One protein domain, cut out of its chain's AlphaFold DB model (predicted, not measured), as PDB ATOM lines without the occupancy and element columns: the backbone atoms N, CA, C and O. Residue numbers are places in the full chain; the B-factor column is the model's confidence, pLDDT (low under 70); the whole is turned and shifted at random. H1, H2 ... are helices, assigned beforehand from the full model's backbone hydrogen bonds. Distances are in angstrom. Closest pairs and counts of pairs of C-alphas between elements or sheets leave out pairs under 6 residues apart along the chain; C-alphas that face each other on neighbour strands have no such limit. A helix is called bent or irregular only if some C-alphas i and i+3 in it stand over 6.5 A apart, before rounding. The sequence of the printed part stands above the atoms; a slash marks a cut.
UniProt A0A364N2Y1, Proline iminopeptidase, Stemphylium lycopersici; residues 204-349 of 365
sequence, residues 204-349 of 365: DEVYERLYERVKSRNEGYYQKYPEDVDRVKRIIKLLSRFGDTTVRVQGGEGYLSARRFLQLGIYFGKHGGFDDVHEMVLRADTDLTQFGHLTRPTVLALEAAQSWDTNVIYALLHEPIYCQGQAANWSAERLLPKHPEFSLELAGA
ATOM      1  N   ASP A 204     -32.511   2.468  42.578       92.50
ATOM      2  CA  ASP A 204     -32.864   1.298  41.764       92.50
ATOM      3  C   ASP A 204     -34.386   1.119  41.676       92.50
ATOM      4  O   ASP A 204     -34.933   0.870  40.602       92.50
ATOM      5  N   GLU A 205     -35.102   1.370  42.772       90.94
ATOM      6  CA  GLU A 205     -36.565   1.313  42.809       90.94
ATOM      7  C   GLU A 205     -37.264   2.343  41.905       90.94
ATOM      8  O   GLU A 205     -38.423   2.149  41.514       90.94
ATOM      9  N   VAL A 206     -36.610   3.474  41.634       89.88
ATOM     10  CA  VAL A 206     -37.124   4.492  40.709       89.88
ATOM     11  C   VAL A 206     -36.993   3.965  39.286       89.88
ATOM     12  O   VAL A 206     -37.968   3.978  38.531       89.88
ATOM     13  N   TYR A 207     -35.821   3.431  38.942       89.75
ATOM     14  CA  TYR A 207     -35.541   2.929  37.601       89.75
ATOM     15  C   TYR A 207     -36.299   1.645  37.263       89.75
ATOM     16  O   TYR A 207     -36.792   1.533  36.143       89.75
ATOM     17  N   GLU A 208     -36.485   0.719  38.206       90.50
ATOM     18  CA  GLU A 208     -37.294  -0.491  37.982       90.50
ATOM     19  C   GLU A 208     -38.725  -0.136  37.543       90.50
ATOM     20  O   GLU A 208     -39.227  -0.678  36.557       90.50
ATOM     21  N   ARG A 209     -39.355   0.853  38.196       90.25
ATOM     22  CA  ARG A 209     -40.679   1.363  37.788       90.25
ATOM     23  C   ARG A 209     -40.620   2.132  36.468       90.25
ATOM     24  O   ARG A 209     -41.546   2.063  35.657       90.25
ATOM     25  N   LEU A 210     -39.541   2.877  36.247       87.81
ATOM     26  CA  LEU A 210     -39.364   3.666  35.036       87.81
ATOM     27  C   LEU A 210     -39.247   2.782  33.791       87.81
ATOM     28  O   LEU A 210     -39.859   3.106  32.774       87.81
ATOM     29  N   TYR A 211     -38.529   1.659  33.856       88.94
ATOM     30  CA  TYR A 211     -38.381   0.746  32.722       88.94
ATOM     31  C   TYR A 211     -39.726   0.219  32.213       88.94
ATOM     32  O   TYR A 211     -39.955   0.207  31.001       88.94
ATOM     33  N   GLU A 212     -40.648  -0.139  33.110       89.75
ATOM     34  CA  GLU A 212     -42.008  -0.560  32.743       89.75
ATOM     35  C   GLU A 212     -42.775   0.557  32.015       89.75
ATOM     36  O   GLU A 212     -43.447   0.320  31.002       89.75
ATOM     37  N   ARG A 213     -42.634   1.803  32.483       90.88
ATOM     38  CA  ARG A 213     -43.265   2.970  31.853       90.88
ATOM     39  C   ARG A 213     -42.673   3.246  30.476       90.88
ATOM     40  O   ARG A 213     -43.424   3.395  29.512       90.88
ATOM     41  N   VAL A 214     -41.347   3.277  30.364       89.12
ATOM     42  CA  VAL A 214     -40.632   3.502  29.098       89.12
ATOM     43  C   VAL A 214     -40.997   2.415  28.085       89.12
ATOM     44  O   VAL A 214     -41.213   2.716  26.908       89.12
ATOM     45  N   LYS A 215     -41.155   1.168  28.541       90.56
ATOM     46  CA  LYS A 215     -41.650   0.045  27.740       90.56
ATOM     47  C   LYS A 215     -43.025   0.345  27.145       90.56
ATOM     48  O   LYS A 215     -43.151   0.361  25.919       90.56
ATOM     49  N   SER A 216     -44.006   0.679  27.981       92.94
ATOM     50  CA  SER A 216     -45.361   1.022  27.528       92.94
ATOM     51  C   SER A 216     -45.387   2.231  26.580       92.94
ATOM     52  O   SER A 216     -46.114   2.234  25.585       92.94
ATOM     53  N   ARG A 217     -44.567   3.260  26.836       93.94
ATOM     54  CA  ARG A 217     -44.494   4.444  25.966       93.94
ATOM     55  C   ARG A 217     -43.895   4.130  24.594       93.94
ATOM     56  O   ARG A 217     -44.419   4.614  23.597       93.94
ATOM     57  N   ASN A 218     -42.860   3.291  24.532       93.06
ATOM     58  CA  ASN A 218     -42.298   2.823  23.263       93.06
ATOM     59  C   ASN A 218     -43.320   2.016  22.445       93.06
ATOM     60  O   ASN A 218     -43.440   2.226  21.242       93.06
ATOM     61  N   GLU A 219     -44.091   1.138  23.092       93.56
ATOM     62  CA  GLU A 219     -45.178   0.397  22.432       93.56
ATOM     63  C   GLU A 219     -46.237   1.346  21.857       93.56
ATOM     64  O   GLU A 219     -46.636   1.191  20.706       93.56
ATOM     65  N   GLY A 220     -46.631   2.376  22.614       95.12
ATOM     66  CA  GLY A 220     -47.557   3.401  22.130       95.12
ATOM     67  C   GLY A 220     -47.021   4.205  20.938       95.12
ATOM     68  O   GLY A 220     -47.782   4.514  20.021       95.12
ATOM     69  N   TYR A 221     -45.723   4.518  20.924       96.56
ATOM     70  CA  TYR A 221     -45.079   5.203  19.800       96.56
ATOM     71  C   TYR A 221     -45.117   4.348  18.528       96.56
ATOM     72  O   TYR A 221     -45.632   4.801  17.507       96.56
ATOM     73  N   TYR A 222     -44.671   3.091  18.599       96.00
ATOM     74  CA  TYR A 222     -44.663   2.198  17.435       96.00
ATOM     75  C   TYR A 222     -46.058   1.736  17.007       96.00
ATOM     76  O   TYR A 222     -46.268   1.439  15.837       96.00
ATOM     77  N   GLN A 223     -47.045   1.730  17.906       97.00
ATOM     78  CA  GLN A 223     -48.440   1.537  17.513       97.00
ATOM     79  C   GLN A 223     -48.953   2.706  16.656       97.00
ATOM     80  O   GLN A 223     -49.744   2.489  15.737       97.00
ATOM     81  N   LYS A 224     -48.526   3.940  16.957       97.38
ATOM     82  CA  LYS A 224     -48.902   5.140  16.196       97.38
ATOM     83  C   LYS A 224     -48.131   5.255  14.876       97.38
ATOM     84  O   LYS A 224     -48.734   5.628  13.874       97.38
ATOM     85  N   TYR A 225     -46.842   4.919  14.889       97.50
ATOM     86  CA  TYR A 225     -45.915   5.010  13.756       97.50
ATOM     87  C   TYR A 225     -45.210   3.665  13.510       97.50
ATOM     88  O   TYR A 225     -44.021   3.516  13.813       97.50
ATOM     89  N   PRO A 226     -45.921   2.645  12.995       97.00
ATOM     90  CA  PRO A 226     -45.359   1.303  12.818       97.00
ATOM     91  C   PRO A 226     -44.183   1.269  11.838       97.00
ATOM     92  O   PRO A 226     -43.272   0.456  11.987       97.00
ATOM     93  N   GLU A 227     -44.155   2.169  10.858       96.44
ATOM     94  CA  GLU A 227     -43.072   2.250   9.884       96.44
ATOM     95  C   GLU A 227     -41.752   2.757  10.489       96.44
ATOM     96  O   GLU A 227     -40.679   2.492   9.939       96.44
ATOM     97  N   ASP A 228     -41.801   3.445  11.636       97.12
ATOM     98  CA  ASP A 228     -40.602   3.965  12.296       97.12
ATOM     99  C   ASP A 228     -39.725   2.845  12.874       97.12
ATOM    100  O   ASP A 228     -38.535   3.068  13.090       97.12
ATOM    101  N   VAL A 229     -40.250   1.625  13.049       93.88
ATOM    102  CA  VAL A 229     -39.449   0.450  13.443       93.88
ATOM    103  C   VAL A 229     -38.297   0.229  12.456       93.88
ATOM    104  O   VAL A 229     -37.134   0.128  12.860       93.88
ATOM    105  N   ASP A 230     -38.593   0.209  11.156       94.75
ATOM    106  CA  ASP A 230     -37.589  -0.023  10.113       94.75
ATOM    107  C   ASP A 230     -36.688   1.197   9.901       94.75
ATOM    108  O   ASP A 230     -35.480   1.055   9.674       94.75
ATOM    109  N   ARG A 231     -37.252   2.406  10.031       97.62
ATOM    110  CA  ARG A 231     -36.490   3.660   9.943       97.62
ATOM    111  C   ARG A 231     -35.431   3.744  11.039       97.62
ATOM    112  O   ARG A 231     -34.251   3.960  10.757       97.62
ATOM    113  N   VAL A 232     -35.823   3.491  12.289       96.31
ATOM    114  CA  VAL A 232     -34.918   3.490  13.448       96.31
ATOM    115  C   VAL A 232     -33.815   2.442  13.277       96.31
ATOM    116  O   VAL A 232     -32.642   2.767  13.467       96.31
ATOM    117  N   LYS A 233     -34.142   1.222  12.824       93.38
ATOM    118  CA  LYS A 233     -33.143   0.176  12.522       93.38
ATOM    119  C   LYS A 233     -32.113   0.639  11.488       93.38
ATOM    120  O   LYS A 233     -30.910   0.438  11.678       93.38
ATOM    121  N   ARG A 234     -32.552   1.283  10.402       95.88
ATOM    122  CA  ARG A 234     -31.656   1.818   9.360       95.88
ATOM    123  C   ARG A 234     -30.746   2.923   9.881       95.88
ATOM    124  O   ARG A 234     -29.555   2.919   9.566       95.88
ATOM    125  N   ILE A 235     -31.285   3.837  10.685       96.31
ATOM    126  CA  ILE A 235     -30.514   4.926  11.292       96.31
ATOM    127  C   ILE A 235     -29.467   4.353  12.252       96.31
ATOM    128  O   ILE A 235     -28.286   4.659  12.115       96.31
ATOM    129  N   ILE A 236     -29.857   3.447  13.149       94.44
ATOM    130  CA  ILE A 236     -28.937   2.797  14.095       94.44
ATOM    131  C   ILE A 236     -27.839   2.024  13.369       94.44
ATOM    132  O   ILE A 236     -26.676   2.106  13.765       94.44
ATOM    133  N   LYS A 237     -28.169   1.334  12.271       94.00
ATOM    134  CA  LYS A 237     -27.178   0.650  11.431       94.00
ATOM    135  C   LYS A 237     -26.151   1.618  10.837       94.00
ATOM    136  O   LYS A 237     -24.975   1.264  10.768       94.00
ATOM    137  N   LEU A 238     -26.566   2.817  10.412       95.19
ATOM    138  CA  LEU A 238     -25.624   3.847   9.975       95.19
ATOM    139  C   LEU A 238     -24.757   4.323  11.144       95.19
ATOM    140  O   LEU A 238     -23.538   4.359  11.004       95.19
ATOM    141  N   LEU A 239     -25.375   4.713  12.261       94.38
ATOM    142  CA  LEU A 239     -24.667   5.335  13.384       94.38
ATOM    143  C   LEU A 239     -23.651   4.377  14.012       94.38
ATOM    144  O   LEU A 239     -22.506   4.765  14.214       94.38
ATOM    145  N   SER A 240     -24.026   3.109  14.193       91.94
ATOM    146  CA  SER A 240     -23.166   2.070  14.786       91.94
ATOM    147  C   SER A 240     -22.027   1.626  13.862       91.94
ATOM    148  O   SER A 240     -21.105   0.920  14.283       91.94
ATOM    149  N   ARG A 241     -22.073   2.002  12.576       89.62
ATOM    150  CA  ARG A 241     -21.026   1.647  11.619       89.62
ATOM    151  C   ARG A 241     -19.695   2.242  12.089       89.62
ATOM    152  O   ARG A 241     -19.641   3.366  12.579       89.62
ATOM    153  N   PHE A 242     -18.619   1.473  11.933       88.00
ATOM    154  CA  PHE A 242     -17.269   1.866  12.354       88.00
ATOM    155  C   PHE A 242     -17.147   2.244  13.845       88.00
ATOM    156  O   PHE A 242     -16.280   3.032  14.196       88.00
ATOM    157  N   GLY A 243     -17.976   1.667  14.725       83.50
ATOM    158  CA  GLY A 243     -17.853   1.854  16.175       83.50
ATOM    159  C   GLY A 243     -18.333   3.224  16.655       83.50
ATOM    160  O   GLY A 243     -17.611   3.899  17.377       83.50
ATOM    161  N   ASP A 244     -19.529   3.639  16.229       87.50
ATOM    162  CA  ASP A 244     -20.167   4.917  16.591       87.50
ATOM    163  C   ASP A 244     -19.455   6.190  16.086       87.50
ATOM    164  O   ASP A 244     -19.835   7.299  16.457       87.50
ATOM    165  N   THR A 245     -18.469   6.079  15.185       90.25
ATOM    166  CA  THR A 245     -17.723   7.237  14.648       90.25
ATOM    167  C   THR A 245     -18.162   7.674  13.244       90.25
ATOM    168  O   THR A 245     -17.425   8.371  12.544       90.25
ATOM    169  N   THR A 246     -19.335   7.238  12.775       92.25
ATOM    170  CA  THR A 246     -19.764   7.493  11.386       92.25
ATOM    171  C   THR A 246     -20.247   8.925  11.160       92.25
ATOM    172  O   THR A 246     -19.944   9.518  10.125       92.25
ATOM    173  N   VAL A 247     -20.985   9.502  12.112       93.62
ATOM    174  CA  VAL A 247     -21.578  10.840  11.976       93.62
ATOM    175  C   VAL A 247     -20.975  11.767  13.023       93.62
ATOM    176  O   VAL A 247     -21.140  11.546  14.218       93.62
ATOM    177  N   ARG A 248     -20.269  12.813  12.583       91.56
ATOM    178  CA  ARG A 248     -19.702  13.823  13.488       91.56
ATOM    179  C   ARG A 248     -20.766  14.815  13.945       91.56
ATOM    180  O   ARG A 248     -21.493  15.359  13.111       91.56
ATOM    181  N   VAL A 249     -20.775  15.097  15.247       87.56
ATOM    182  CA  VAL A 249     -21.498  16.240  15.831       87.56
ATOM    183  C   VAL A 249     -20.853  17.536  15.331       87.56
ATOM    184  O   VAL A 249     -19.650  17.580  15.040       87.56
ATOM    185  N   GLN A 250     -21.643  18.587  15.157       79.06
ATOM    186  CA  GLN A 250     -21.160  19.875  14.682       79.06
ATOM    187  C   GLN A 250     -20.623  20.706  15.854       79.06
ATOM    188  O   GLN A 250     -21.240  20.815  16.904       79.06
ATOM    189  N   GLY A 251     -19.465  21.342  15.663       67.25
ATOM    190  CA  GLY A 251     -18.898  22.265  16.655       67.25
ATOM    191  C   GLY A 251     -18.147  21.615  17.825       67.25
ATOM    192  O   GLY A 251     -17.698  22.345  18.703       67.25
ATOM    193  N   GLY A 252     -17.952  20.289  17.818       67.88
ATOM    194  CA  GLY A 252     -17.199  19.562  18.847       67.88
ATOM    195  C   GLY A 252     -16.344  18.402  18.316       67.88
ATOM    196  O   GLY A 252     -16.247  18.152  17.110       67.88
ATOM    197  N   GLU A 253     -15.710  17.680  19.240       74.38
ATOM    198  CA  GLU A 253     -14.831  16.530  18.951       74.38
ATOM    199  C   GLU A 253     -15.570  15.176  18.950       74.38
ATOM    200  O   GLU A 253     -14.953  14.135  18.747       74.38
ATOM    201  N   GLY A 254     -16.893  15.182  19.152       86.88
ATOM    202  CA  GLY A 254     -17.700  13.976  19.329       86.88
ATOM    203  C   GLY A 254     -18.328  13.389  18.059       86.88
ATOM    204  O   GLY A 254     -18.167  13.873  16.933       86.88
ATOM    205  N   TYR A 255     -19.116  12.341  18.279       92.19
ATOM    206  CA  TYR A 255     -19.895  11.655  17.255       92.19
ATOM    207  C   TYR A 255     -21.317  11.402  17.752       92.19
ATOM    208  O   TYR A 255     -21.557  11.242  18.951       92.19
ATOM    209  N   LEU A 256     -22.266  11.387  16.819       92.19
ATOM    210  CA  LEU A 256     -23.634  10.983  17.095       92.19
ATOM    211  C   LEU A 256     -23.676   9.453  17.091       92.19
ATOM    212  O   LEU A 256     -23.661   8.831  16.032       92.19
ATOM    213  N   SER A 257     -23.702   8.855  18.279       91.88
ATOM    214  CA  SER A 257     -23.805   7.405  18.447       91.88
ATOM    215  C   SER A 257     -25.251   6.919  18.341       91.88
ATOM    216  O   SER A 257     -26.202   7.687  18.531       91.88
ATOM    217  N   ALA A 258     -25.432   5.613  18.118       91.88
ATOM    218  CA  ALA A 258     -26.758   4.998  18.185       91.88
ATOM    219  C   ALA A 258     -27.408   5.166  19.573       91.88
ATOM    220  O   ALA A 258     -28.605   5.430  19.663       91.88
ATOM    221  N   ARG A 259     -26.611   5.093  20.654       88.75
ATOM    222  CA  ARG A 259     -27.083   5.339  22.032       88.75
ATOM    223  C   ARG A 259     -27.638   6.751  22.190       88.75
ATOM    224  O   ARG A 259     -28.734   6.911  22.715       88.75
ATOM    225  N   ARG A 260     -26.914   7.765  21.699       88.62
ATOM    226  CA  ARG A 260     -27.368   9.163  21.748       88.62
ATOM    227  C   ARG A 260     -28.648   9.346  20.936       88.62
ATOM    228  O   ARG A 260     -29.592   9.928  21.448       88.62
ATOM    229  N   PHE A 261     -28.744   8.774  19.737       93.31
ATOM    230  CA  PHE A 261     -29.984   8.823  18.954       93.31
ATOM    231  C   PHE A 261     -31.183   8.199  19.694       93.31
ATOM    232  O   PHE A 261     -32.254   8.797  19.743       93.31
ATOM    233  N   LEU A 262     -31.006   7.046  20.345       91.81
ATOM    234  CA  LEU A 262     -32.073   6.407  21.125       91.81
ATOM    235  C   LEU A 262     -32.488   7.194  22.376       91.81
ATOM    236  O   LEU A 262     -33.608   7.023  22.854       91.81
ATOM    237  N   GLN A 263     -31.654   8.102  22.887       90.50
ATOM    238  CA  GLN A 263     -32.057   8.993  23.978       90.50
ATOM    239  C   GLN A 263     -33.150   9.993  23.565       90.50
ATOM    240  O   GLN A 263     -33.732  10.637  24.437       90.50
ATOM    241  N   LEU A 264     -33.495  10.117  22.274       93.06
ATOM    242  CA  LEU A 264     -34.680  10.872  21.837       93.06
ATOM    243  C   LEU A 264     -35.973  10.360  22.490       93.06
ATOM    244  O   LEU A 264     -36.930  11.118  22.622       93.06
ATOM    245  N   GLY A 265     -35.979   9.120  22.991       91.50
ATOM    246  CA  GLY A 265     -37.085   8.548  23.763       91.50
ATOM    247  C   GLY A 265     -37.490   9.341  24.996       91.50
ATOM    248  O   GLY A 265     -38.624   9.196  25.436       91.50
ATOM    249  N   ILE A 266     -36.635  10.231  25.513       89.25
ATOM    250  CA  ILE A 266     -37.012  11.138  26.607       89.25
ATOM    251  C   ILE A 266     -38.235  11.991  26.245       89.25
ATOM    252  O   ILE A 266     -39.046  12.344  27.096       89.25
ATOM    253  N   TYR A 267     -38.422  12.290  24.957       92.88
ATOM    254  CA  TYR A 267     -39.581  13.037  24.477       92.88
ATOM    255  C   TYR A 267     -40.884  12.261  24.668       92.88
ATOM    256  O   TYR A 267     -41.943  12.871  24.755       92.88
ATOM    257  N   PHE A 268     -40.848  10.939  24.831       92.75
ATOM    258  CA  PHE A 268     -42.054  10.163  25.096       92.75
ATOM    259  C   PHE A 268     -42.715  10.509  26.437       92.75
ATOM    260  O   PHE A 268     -43.907  10.227  26.583       92.75
ATOM    261  N   GLY A 269     -42.001  11.132  27.383       86.81
ATOM    262  CA  GLY A 269     -42.571  11.709  28.610       86.81
ATOM    263  C   GLY A 269     -43.220  13.087  28.415       86.81
ATOM    264  O   GLY A 269     -43.977  13.546  29.264       86.81
ATOM    265  N   LYS A 270     -42.985  13.747  27.275       86.81
ATOM    266  CA  LYS A 270     -43.446  15.114  27.002       86.81
ATOM    267  C   LYS A 270     -44.748  15.131  26.209       86.81
ATOM    268  O   LYS A 270     -45.037  14.254  25.389       86.81
ATOM    269  N   HIS A 271     -45.528  16.191  26.400       87.19
ATOM    270  CA  HIS A 271     -46.699  16.449  25.568       87.19
ATOM    271  C   HIS A 271     -46.286  16.643  24.100       87.19
ATOM    272  O   HIS A 271     -45.421  17.465  23.817       87.19
ATOM    273  N   GLY A 272     -46.906  15.893  23.183       92.19
ATOM    274  CA  GLY A 272     -46.583  15.929  21.749       92.19
ATOM    275  C   GLY A 272     -45.329  15.145  21.343       92.19
ATOM    276  O   GLY A 272     -45.084  14.975  20.156       92.19
ATOM    277  N   GLY A 273     -44.568  14.584  22.289       93.56
ATOM    278  CA  GLY A 273     -43.231  14.082  21.976       93.56
ATOM    279  C   GLY A 273     -43.159  12.812  21.119       93.56
ATOM    280  O   GLY A 273     -42.102  12.526  20.574       93.56
ATOM    281  N   PHE A 274     -44.258  12.068  20.930       95.88
ATOM    282  CA  PHE A 274     -44.308  11.026  19.887       95.88
ATOM    283  C   PHE A 274     -44.146  11.631  18.489       95.88
ATOM    284  O   PHE A 274     -43.454  11.058  17.653       95.88
ATOM    285  N   ASP A 275     -44.758  12.790  18.258       97.69
ATOM    286  CA  ASP A 275     -44.807  13.435  16.946       97.69
ATOM    287  C   ASP A 275     -43.470  14.122  16.663       97.69
ATOM    288  O   ASP A 275     -42.942  14.003  15.560       97.69
ATOM    289  N   ASP A 276     -42.863  14.723  17.693       96.12
ATOM    290  CA  ASP A 276     -41.513  15.291  17.618       96.12
ATOM    291  C   ASP A 276     -40.469  14.220  17.249       96.12
ATOM    292  O   ASP A 276     -39.632  14.426  16.366       96.12
ATOM    293  N   VAL A 277     -40.509  13.052  17.909       96.81
ATOM    294  CA  VAL A 277     -39.580  11.946  17.613       96.81
ATOM    295  C   VAL A 277     -39.820  11.396  16.215       96.81
ATOM    296  O   VAL A 277     -38.854  11.207  15.473       96.81
ATOM    297  N   HIS A 278     -41.081  11.204  15.827       97.94
ATOM    298  CA  HIS A 278     -41.432  10.785  14.475       97.94
ATOM    299  C   HIS A 278     -40.887  11.750  13.415       97.94
ATOM    300  O   HIS A 278     -40.283  11.300  12.444       97.94
ATOM    301  N   GLU A 279     -41.022  13.068  13.599       98.19
ATOM    302  CA  GLU A 279     -40.499  14.059  12.651       98.19
ATOM    303  C   GLU A 279     -38.978  13.918  12.468       98.19
ATOM    304  O   GLU A 279     -38.476  13.926  11.339       98.19
ATOM    305  N   MET A 280     -38.238  13.725  13.563       98.06
ATOM    306  CA  MET A 280     -36.787  13.515  13.525       98.06
ATOM    307  C   MET A 280     -36.400  12.194  12.849       98.06
ATOM    308  O   MET A 280     -35.467  12.171  12.040       98.06
ATOM    309  N   VAL A 281     -37.120  11.106  13.144       98.38
ATOM    310  CA  VAL A 281     -36.909   9.783  12.534       98.38
ATOM    311  C   VAL A 281     -37.210   9.829  11.038       98.38
ATOM    312  O   VAL A 281     -36.367   9.429  10.235       98.38
ATOM    313  N   LEU A 282     -38.365  10.370  10.649       98.56
ATOM    314  CA  LEU A 282     -38.773  10.534   9.256       98.56
ATOM    315  C   LEU A 282     -37.748  11.363   8.477       98.56
ATOM    316  O   LEU A 282     -37.360  10.989   7.368       98.56
ATOM    317  N   ARG A 283     -37.283  12.471   9.061       98.31
ATOM    318  CA  ARG A 283     -36.260  13.329   8.458       98.31
ATOM    319  C   ARG A 283     -34.950  12.574   8.236       98.31
ATOM    320  O   ARG A 283     -34.422  12.587   7.126       98.31
ATOM    321  N   ALA A 284     -34.437  11.914   9.272       98.31
ATOM    322  CA  ALA A 284     -33.195  11.153   9.191       98.31
ATOM    323  C   ALA A 284     -33.293  10.011   8.175       98.31
ATOM    324  O   ALA A 284     -32.398   9.831   7.353       98.31
ATOM    325  N   ASP A 285     -34.404   9.286   8.167       98.62
ATOM    326  CA  ASP A 285     -34.649   8.205   7.222       98.62
ATOM    327  C   ASP A 285     -34.754   8.684   5.766       98.62
ATOM    328  O   ASP A 285     -34.245   8.039   4.839       98.62
ATOM    329  N   THR A 286     -35.381   9.843   5.566       98.62
ATOM    330  CA  THR A 286     -35.481  10.501   4.260       98.62
ATOM    331  C   THR A 286     -34.097  10.883   3.742       98.62
ATOM    332  O   THR A 286     -33.786  10.599   2.584       98.62
ATOM    333  N   ASP A 287     -33.235  11.435   4.598       98.50
ATOM    334  CA  ASP A 287     -31.844  11.741   4.254       98.50
ATOM    335  C   ASP A 287     -31.066  10.489   3.828       98.50
ATOM    336  O   ASP A 287     -30.366  10.502   2.814       98.50
ATOM    337  N   LEU A 288     -31.230   9.375   4.552       98.19
ATOM    338  CA  LEU A 288     -30.607   8.105   4.167       98.19
ATOM    339  C   LEU A 288     -31.092   7.622   2.800       98.19
ATOM    340  O   LEU A 288     -30.290   7.123   2.012       98.19
ATOM    341  N   THR A 289     -32.383   7.780   2.517       98.25
ATOM    342  CA  THR A 289     -32.989   7.354   1.248       98.25
ATOM    343  C   THR A 289     -32.485   8.196   0.077       98.25
ATOM    344  O   THR A 289     -32.189   7.657  -0.986       98.25
ATOM    345  N   GLN A 290     -32.381   9.514   0.259       98.31
ATOM    346  CA  GLN A 290     -32.022  10.443  -0.816       98.31
ATOM    347  C   GLN A 290     -30.509  10.574  -1.019       98.31
ATOM    348  O   GLN A 290     -30.048  10.699  -2.153       98.31
ATOM    349  N   PHE A 291     -29.734  10.557   0.067       98.00
ATOM    350  CA  PHE A 291     -28.321  10.943   0.050       98.00
ATOM    351  C   PHE A 291     -27.377   9.869   0.604       98.00
ATOM    352  O   PHE A 291     -26.157  10.028   0.513       98.00
ATOM    353  N   GLY A 292     -27.898   8.797   1.208       96.56
ATOM    354  CA  GLY A 292     -27.092   7.726   1.804       96.56
ATOM    355  C   GLY A 292     -26.335   8.117   3.081       96.56
ATOM    356  O   GLY A 292     -25.521   7.333   3.566       96.56
ATOM    357  N   HIS A 293     -26.576   9.311   3.625       95.75
ATOM    358  CA  HIS A 293     -25.972   9.829   4.857       95.75
ATOM    359  C   HIS A 293     -26.912  10.845   5.521       95.75
ATOM    360  O   HIS A 293     -27.815  11.355   4.866       95.75
ATOM    361  N   LEU A 294     -26.694  11.160   6.803       96.88
ATOM    362  CA  LEU A 294     -27.432  12.233   7.481       96.88
ATOM    363  C   LEU A 294     -26.895  13.596   7.045       96.88
ATOM    364  O   LEU A 294     -25.703  13.877   7.191       96.88
ATOM    365  N   THR A 295     -27.769  14.452   6.521       95.81
ATOM    366  CA  THR A 295     -27.374  15.785   6.064       95.81
ATOM    367  C   THR A 295     -27.135  16.723   7.242       95.81
ATOM    368  O   THR A 295     -27.626  16.520   8.356       95.81
ATOM    369  N   ARG A 296     -26.406  17.815   6.992       93.38
ATOM    370  CA  ARG A 296     -26.078  18.810   8.022       93.38
ATOM    371  C   ARG A 296     -27.309  19.357   8.768       93.38
ATOM    372  O   ARG A 296     -27.248  19.412   9.993       93.38
ATOM    373  N   PRO A 297     -28.414  19.748   8.104       95.19
ATOM    374  CA  PRO A 297     -29.621  20.180   8.807       95.19
ATOM    375  C   PRO A 297     -30.200  19.132   9.766       95.19
ATOM    376  O   PRO A 297     -30.697  19.490  10.827       95.19
ATOM    377  N   THR A 298     -30.129  17.851   9.407       96.25
ATOM    378  CA  THR A 298     -30.640  16.753  10.237       96.25
ATOM    379  C   THR A 298     -29.754  16.502  11.445       96.25
ATOM    380  O   THR A 298     -30.270  16.388  12.551       96.25
ATOM    381  N   VAL A 299     -28.429  16.493  11.265       94.44
ATOM    382  CA  VAL A 299     -27.490  16.365  12.390       94.44
ATOM    383  C   VAL A 299     -27.704  17.504  13.394       94.44
ATOM    384  O   VAL A 299     -27.907  17.229  14.571       94.44
ATOM    385  N   LEU A 300     -27.806  18.754  12.924       93.00
ATOM    386  CA  LEU A 300     -28.069  19.907  13.796       93.00
ATOM    387  C   LEU A 300     -29.409  19.812  14.538       93.00
ATOM    388  O   LEU A 300     -29.498  20.239  15.686       93.00
ATOM    389  N   ALA A 301     -30.453  19.273  13.902       94.00
ATOM    390  CA  ALA A 301     -31.749  19.084  14.549       94.00
ATOM    391  C   ALA A 301     -31.674  18.041  15.679       94.00
ATOM    392  O   ALA A 301     -32.196  18.281  16.765       94.00
ATOM    393  N   LEU A 302     -30.975  16.925  15.445       93.19
ATOM    394  CA  LEU A 302     -30.764  15.875  16.447       93.19
ATOM    395  C   LEU A 302     -29.926  16.385  17.629       93.19
ATOM    396  O   LEU A 302     -30.251  16.112  18.781       93.19
ATOM    397  N   GLU A 303     -28.891  17.182  17.359       90.69
ATOM    398  CA  GLU A 303     -28.088  17.833  18.398       90.69
ATOM    399  C   GLU A 303     -28.914  18.830  19.218       90.69
ATOM    400  O   GLU A 303     -28.858  18.826  20.447       90.69
ATOM    401  N   ALA A 304     -29.722  19.660  18.552       90.38
ATOM    402  CA  ALA A 304     -30.566  20.646  19.217       90.38
ATOM    403  C   ALA A 304     -31.645  20.002  20.104       90.38
ATOM    404  O   ALA A 304     -31.986  20.568  21.142       90.38
ATOM    405  N   ALA A 305     -32.150  18.819  19.738       90.69
ATOM    406  CA  ALA A 305     -33.095  18.055  20.554       90.69
ATOM    407  C   ALA A 305     -32.468  17.493  21.847       90.69
ATOM    408  O   ALA A 305     -33.177  17.071  22.759       90.69
ATOM    409  N   GLN A 306     -31.137  17.474  21.942       87.88
ATOM    410  CA  GLN A 306     -30.392  16.835  23.024       87.88
ATOM    411  C   GLN A 306     -29.244  17.732  23.479       87.88
ATOM    412  O   GLN A 306     -28.067  17.452  23.236       87.88
ATOM    413  N   SER A 307     -29.598  18.824  24.156       87.06
ATOM    414  CA  SER A 307     -28.688  19.901  24.570       87.06
ATOM    415  C   SER A 307     -27.739  19.526  25.727       87.06
ATOM    416  O   SER A 307     -27.331  20.376  26.512       87.06
ATOM    417  N   TRP A 308     -27.364  18.252  25.856       86.06
ATOM    418  CA  TRP A 308     -26.494  17.746  26.925       86.06
ATOM    419  C   TRP A 308     -25.098  18.377  26.892       86.06
ATOM    420  O   TRP A 308     -24.500  18.601  27.940       86.06
ATOM    421  N   ASP A 309     -24.614  18.729  25.697       84.81
ATOM    422  CA  ASP A 309     -23.293  19.336  25.498       84.81
ATOM    423  C   ASP A 309     -23.238  20.796  25.990       84.81
ATOM    424  O   ASP A 309     -22.191  21.275  26.431       84.81
ATOM    425  N   THR A 310     -24.370  21.509  25.956       85.75
ATOM    426  CA  THR A 310     -24.491  22.886  26.470       85.75
ATOM    427  C   THR A 310     -24.958  22.934  27.923       85.75
ATOM    428  O   THR A 310     -24.687  23.911  28.616       85.75
ATOM    429  N   ASN A 311     -25.613  21.874  28.401       91.56
ATOM    430  CA  ASN A 311     -26.200  21.769  29.736       91.56
ATOM    431  C   ASN A 311     -25.634  20.544  30.476       91.56
ATOM    432  O   ASN A 311     -26.371  19.675  30.946       91.56
ATOM    433  N   VAL A 312     -24.302  20.489  30.607       92.44
ATOM    434  CA  VAL A 312     -23.553  19.328  31.141       92.44
ATOM    435  C   VAL A 312     -23.952  18.920  32.562       92.44
ATOM    436  O   VAL A 312     -23.759  17.773  32.960       92.44
ATOM    437  N   ILE A 313     -24.544  19.838  33.333       95.25
ATOM    438  CA  ILE A 313     -25.103  19.535  34.657       95.25
ATOM    439  C   ILE A 313     -26.173  18.447  34.565       95.25
ATOM    440  O   ILE A 313     -26.215  17.600  35.449       95.25
ATOM    441  N   TYR A 314     -27.006  18.437  33.521       93.12
ATOM    442  CA  TYR A 314     -28.022  17.398  33.361       93.12
ATOM    443  C   TYR A 314     -27.360  16.020  33.261       93.12
ATOM    444  O   TYR A 314     -27.678  15.121  34.029       93.12
ATOM    445  N   ALA A 315     -26.346  15.883  32.404       89.06
ATOM    446  CA  ALA A 315     -25.638  14.619  32.224       89.06
ATOM    447  C   ALA A 315     -24.958  14.106  33.510       89.06
ATOM    448  O   ALA A 315     -24.856  12.900  33.706       89.06
ATOM    449  N   LEU A 316     -24.503  15.007  34.390       90.81
ATOM    450  CA  LEU A 316     -23.740  14.650  35.594       90.81
ATOM    451  C   LEU A 316     -24.587  14.541  36.868       90.81
ATOM    452  O   LEU A 316     -24.259  13.762  37.760       90.81
ATOM    453  N   LEU A 317     -25.631  15.364  37.001       93.44
ATOM    454  CA  LEU A 317     -26.375  15.556  38.249       93.44
ATOM    455  C   LEU A 317     -27.852  15.171  38.162       93.44
ATOM    456  O   LEU A 317     -28.549  15.331  39.160       93.44
ATOM    457  N   HIS A 318     -28.321  14.644  37.029       92.06
ATOM    458  CA  HIS A 318     -29.686  14.141  36.902       92.06
ATOM    459  C   HIS A 318     -29.955  12.917  37.784       92.06
ATOM    460  O   HIS A 318     -30.767  13.003  38.689       92.06
ATOM    461  N   GLU A 319     -29.241  11.801  37.611       91.56
ATOM    462  CA  GLU A 319     -29.476  10.601  38.436       91.56
ATOM    463  C   GLU A 319     -29.290  10.848  39.955       91.56
ATOM    464  O   GLU A 319     -30.104  10.368  40.753       91.56
ATOM    465  N   PRO A 320     -28.310  11.666  40.402       91.81
ATOM    466  CA  PRO A 320     -28.188  12.048  41.806       91.81
ATOM    467  C   PRO A 320     -29.423  12.688  42.456       91.81
ATOM    468  O   PRO A 320     -29.476  12.722  43.685       91.81
ATOM    469  N   ILE A 321     -30.412  13.191  41.705       92.69
ATOM    470  CA  ILE A 321     -31.635  13.764  42.305       92.69
ATOM    471  C   ILE A 321     -32.499  12.707  43.009       92.69
ATOM    472  O   ILE A 321     -33.296  13.058  43.875       92.69
ATOM    473  N   TYR A 322     -32.320  11.428  42.659       91.50
ATOM    474  CA  TYR A 322     -33.016  10.283  43.256       91.50
ATOM    475  C   TYR A 322     -32.301   9.690  44.466       91.50
ATOM    476  O   TYR A 322     -32.833   8.798  45.119       91.50
ATOM    477  N   CYS A 323     -31.090  10.157  44.755       90.81
ATOM    478  CA  CYS A 323     -30.250   9.592  45.798       90.81
ATOM    479  C   CYS A 323     -30.587  10.150  47.181       90.81
ATOM    480  O   CYS A 323     -30.692  11.366  47.362       90.81
ATOM    481  N   GLN A 324     -30.589   9.278  48.190       87.88
ATOM    482  CA  GLN A 324     -30.673   9.671  49.593       87.88
ATOM    483  C   GLN A 324     -29.557   9.002  50.405       87.88
ATOM    484  O   GLN A 324     -29.584   7.814  50.699       87.88
ATOM    485  N   GLY A 325     -28.525   9.775  50.756       85.69
ATOM    486  CA  GLY A 325     -27.411   9.311  51.598       85.69
ATOM    487  C   GLY A 325     -26.463   8.283  50.958       85.69
ATOM    488  O   GLY A 325     -25.421   7.990  51.540       85.69
ATOM    489  N   GLN A 326     -26.776   7.778  49.765       87.81
ATOM    490  CA  GLN A 326     -25.977   6.804  49.020       87.81
ATOM    491  C   GLN A 326     -25.784   7.261  47.571       87.81
ATOM    492  O   GLN A 326     -26.580   8.034  47.045       87.81
ATOM    493  N   ALA A 327     -24.697   6.822  46.935       90.25
ATOM    494  CA  ALA A 327     -24.448   7.116  45.528       90.25
ATOM    495  C   ALA A 327     -25.274   6.185  44.636       90.25
ATOM    496  O   ALA A 327     -25.323   4.983  44.893       90.25
ATOM    497  N   ALA A 328     -25.837   6.718  43.548       88.94
ATOM    498  CA  ALA A 328     -26.593   5.901  42.606       88.94
ATOM    499  C   ALA A 328     -25.753   4.839  41.910       88.94
ATOM    500  O   ALA A 328     -26.344   3.875  41.459       88.94
ATOM    501  N   ASN A 329     -24.424   4.995  41.817       92.31
ATOM    502  CA  ASN A 329     -23.512   4.074  41.124       92.31
ATOM    503  C   ASN A 329     -24.003   3.687  39.712       92.31
ATOM    504  O   ASN A 329     -23.876   2.523  39.327       92.31
ATOM    505  N   TRP A 330     -24.583   4.643  38.973       90.69
ATOM    506  CA  TRP A 330     -25.152   4.442  37.635       90.69
ATOM    507  C   TRP A 330     -26.318   3.453  37.639       90.69
ATOM    508  O   TRP A 330     -26.295   2.442  36.943       90.69
ATOM    509  N   SER A 331     -27.321   3.717  38.476       92.50
ATOM    510  CA  SER A 331     -28.470   2.829  38.704       92.50
ATOM    511  C   SER A 331     -29.193   2.477  37.403       92.50
ATOM    512  O   SER A 331     -29.402   1.293  37.117       92.50
ATOM    513  N   ALA A 332     -29.459   3.481  36.561       88.94
ATOM    514  CA  ALA A 332     -30.065   3.275  35.250       88.94
ATOM    515  C   ALA A 332     -29.252   2.280  34.405       88.94
ATOM    516  O   ALA A 332     -29.787   1.314  33.871       88.94
ATOM    517  N   GLU A 333     -27.936   2.470  34.311       89.12
ATOM    518  CA  GLU A 333     -27.071   1.594  33.516       89.12
ATOM    519  C   GLU A 333     -26.950   0.187  34.116       89.12
ATOM    520  O   GLU A 333     -27.037  -0.802  33.387       89.12
ATOM    521  N   ARG A 334     -26.802   0.070  35.443       92.31
ATOM    522  CA  ARG A 334     -26.690  -1.229  36.127       92.31
ATOM    523  C   ARG A 334     -27.937  -2.091  35.981       92.31
ATOM    524  O   ARG A 334     -27.822  -3.317  36.003       92.31
ATOM    525  N   LEU A 335     -29.116  -1.477  35.890       90.94
ATOM    526  CA  LEU A 335     -30.387  -2.187  35.759       90.94
ATOM    527  C   LEU A 335     -30.719  -2.557  34.311       90.94
ATOM    528  O   LEU A 335     -31.468  -3.512  34.099       90.94
ATOM    529  N   LEU A 336     -30.120  -1.889  33.320       87.12
ATOM    530  CA  LEU A 336     -30.347  -2.148  31.896       87.12
ATOM    531  C   LEU A 336     -30.239  -3.635  31.486       87.12
ATOM    532  O   LEU A 336     -31.096  -4.077  30.718       87.12
ATOM    533  N   PRO A 337     -29.289  -4.455  31.991       89.25
ATOM    534  CA  PRO A 337     -29.222  -5.881  31.656       89.25
ATOM    535  C   PRO A 337     -30.472  -6.695  32.032       89.25
ATOM    536  O   PRO A 337     -30.694  -7.756  31.452       89.25
ATOM    537  N   LYS A 338     -31.306  -6.216  32.971       90.19
ATOM    538  CA  LYS A 338     -32.603  -6.838  33.305       90.19
ATOM    539  C   LYS A 338     -33.676  -6.582  32.232       90.19
ATOM    540  O   LYS A 338     -34.720  -7.229  32.265       90.19
ATOM    541  N   HIS A 339     -33.425  -5.666  31.294       86.69
ATOM    542  CA  HIS A 339     -34.362  -5.226  30.260       86.69
ATOM    543  C   HIS A 339     -33.726  -5.324  28.856       86.69
ATOM    544  O   HIS A 339     -33.403  -4.303  28.234       86.69
ATOM    545  N   PRO A 340     -33.507  -6.550  28.341       84.81
ATOM    546  CA  PRO A 340     -32.805  -6.785  27.078       84.81
ATOM    547  C   PRO A 340     -33.455  -6.103  25.865       84.81
ATOM    548  O   PRO A 340     -32.756  -5.803  24.901       84.81
ATOM    549  N   GLU A 341     -34.753  -5.785  25.913       81.25
ATOM    550  CA  GLU A 341     -35.455  -5.053  24.850       81.25
ATOM    551  C   GLU A 341     -34.939  -3.617  24.616       81.25
ATOM    552  O   GLU A 341     -35.292  -2.995  23.614       81.25
ATOM    553  N   PHE A 342     -34.110  -3.083  25.519       81.62
ATOM    554  CA  PHE A 342     -33.438  -1.787  25.367       81.62
ATOM    555  C   PHE A 342     -31.950  -1.914  24.996       81.62
ATOM    556  O   PHE A 342     -31.267  -0.901  24.832       81.62
ATOM    557  N   SER A 343     -31.416  -3.135  24.876       77.75
ATOM    558  CA  SER A 343     -29.999  -3.352  24.578       77.75
ATOM    559  C   SER A 343     -29.695  -3.211  23.086       77.75
ATOM    560  O   SER A 343     -30.268  -3.898  22.240       77.75
ATOM    561  N   LEU A 344     -28.707  -2.374  22.764       71.75
ATOM    562  CA  LEU A 344     -28.159  -2.254  21.410       71.75
ATOM    563  C   LEU A 344     -27.334  -3.474  20.978       71.75
ATOM    564  O   LEU A 344     -27.197  -3.716  19.782       71.75
ATOM    565  N   GLU A 345     -26.780  -4.241  21.919       63.28
ATOM    566  CA  GLU A 345     -25.899  -5.376  21.604       63.28
ATOM    567  C   GLU A 345     -26.673  -6.542  20.971       63.28
ATOM    568  O   GLU A 345     -26.164  -7.227  20.085       63.28
ATOM    569  N   LEU A 346     -27.945  -6.708  21.347       51.69
ATOM    570  CA  LEU A 346     -28.834  -7.717  20.765       51.69
ATOM    571  C   LEU A 346     -29.287  -7.361  19.340       51.69
ATOM    572  O   LEU A 346     -29.630  -8.254  18.569       51.69
ATOM    573  N   ALA A 347     -29.211  -6.088  18.939       47.44
ATOM    574  CA  ALA A 347     -29.560  -5.652  17.584       47.44
ATOM    575  C   ALA A 347     -28.552  -6.108  16.512       47.44
ATOM    576  O   ALA A 347     -28.866  -6.085  15.322       47.44
ATOM    577  N   GLY A 348     -27.350  -6.534  16.919       42.75
ATOM    578  CA  GLY A 348     -26.336  -7.111  16.033       42.75
ATOM    579  C   GLY A 348     -26.414  -8.635  15.865       42.75
ATOM    580  O   GLY A 348     -25.694  -9.169  15.024       42.75
ATOM    581  N   ALA A 349     -27.248  -9.338  16.647       38.03
ATOM    582  CA  ALA A 349     -27.137 -10.790  16.848       38.03
ATOM    583  C   ALA A 349     -28.190 -11.672  16.134       38.03
ATOM    584  O   ALA A 349     -28.106 -12.892  16.239       38.03
TER     585      ALA A 349
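AT A GLANCE: This is residues 204 to 349 of the 365 residues of the protein "Proline iminopeptidase" of Stemphylium lycopersici (UniProt A0A364N2Y1). Four helices, H2 to H5, fold back and forth into a cluster at one end of the domain, and the long helix H1 runs from this cluster to the other end, where the short helix H8 packs on its first residues, 204 to 208. H3 lies nearest the middle and meets the side of H1 with its last residues, 265 to 269, alone, while the short H6 and H7 lie far from the middle, and H6 touches no helix. The printed part has 146 residues with eight named helices, H1 to H8 in order, and no named strand; the class is all helix. The whole is compact, with a radius of gyration of the C-alphas of 15.9 A and spans of 52 by 36 by 34 A.

HOW THE PARTS SIT: H1, residues 204 to 224, touches H3, residues 258 to 269, about perpendicular at 88 degrees, with its residues 214 to 221 alone; the closest C-alphas, of Arg 217 and Phe 268, are 6.3 A apart. H3 and H4, residues 273 to 291, are both hubs, touching three helices each. They form a helical hairpin at a shallow tilt of 31 degrees, closest at the C-alphas of Tyr 267 and Gly 273, 4.5 A apart. H2, residues 228 to 239, touches H4 at a steep tilt of 58 degrees, the same way, with the C-alphas of Arg 231 and Asp 285 closest at 5.6 A. H2 and H3 form another hairpin, at 36 degrees only just a steep tilt, with the C-alphas of Ile 236 and Ala 258 closest at 5.1 A. H5, residues 296 to 304, forms a hairpin with H4 at a shallow tilt of 24 degrees, with the C-alphas of Ala 284 and Thr 298 closest at 6.2 A. At the other end of H1, H8, residues 331 to 338, touches it at a steep tilt of 64 degrees, closest at the C-alphas of Asp 204 and Ser 331, 5.6 A apart. H7, residues 319 to 322, is close to H1 but not clearly touching, and meets H6, residues 312 to 317, only through their link. Every O i to N i+4 pair is within hydrogen-bond range in H2, H4, H5 and H6, against 15 of 17 in H1, 2 of 4 in H8 and 2 of 8 in H3, where 9 of 9 O i to N i+3 pairs are; H7 is too short for an i+4 pair.

IN THESE COORDINATES: H1 begins at C-alpha 204 (-32.864, 1.298, 41.764) and is 30.4 A long. H4 measures 26.7 A and ends at C-alpha 291 (-28.321, 10.943, 0.050); H3 measures 20.1 A and H2 16.0 A. H8 is only just irregular, with C-alphas 334 and 337 6.9 A apart, and ends at C-alpha 338 (-32.603, -6.838, 33.305).

THE WHOLE: The two C-alphas farthest apart, of Gln 290 and Gly 325, are 52.6 A apart. The printed part has no cut, and the link from H2 to H3, residues 240 to 257, is long. The mean pLDDT of the printed part is 90.0; residues 251 to 252 and 345 to 349 are under 70.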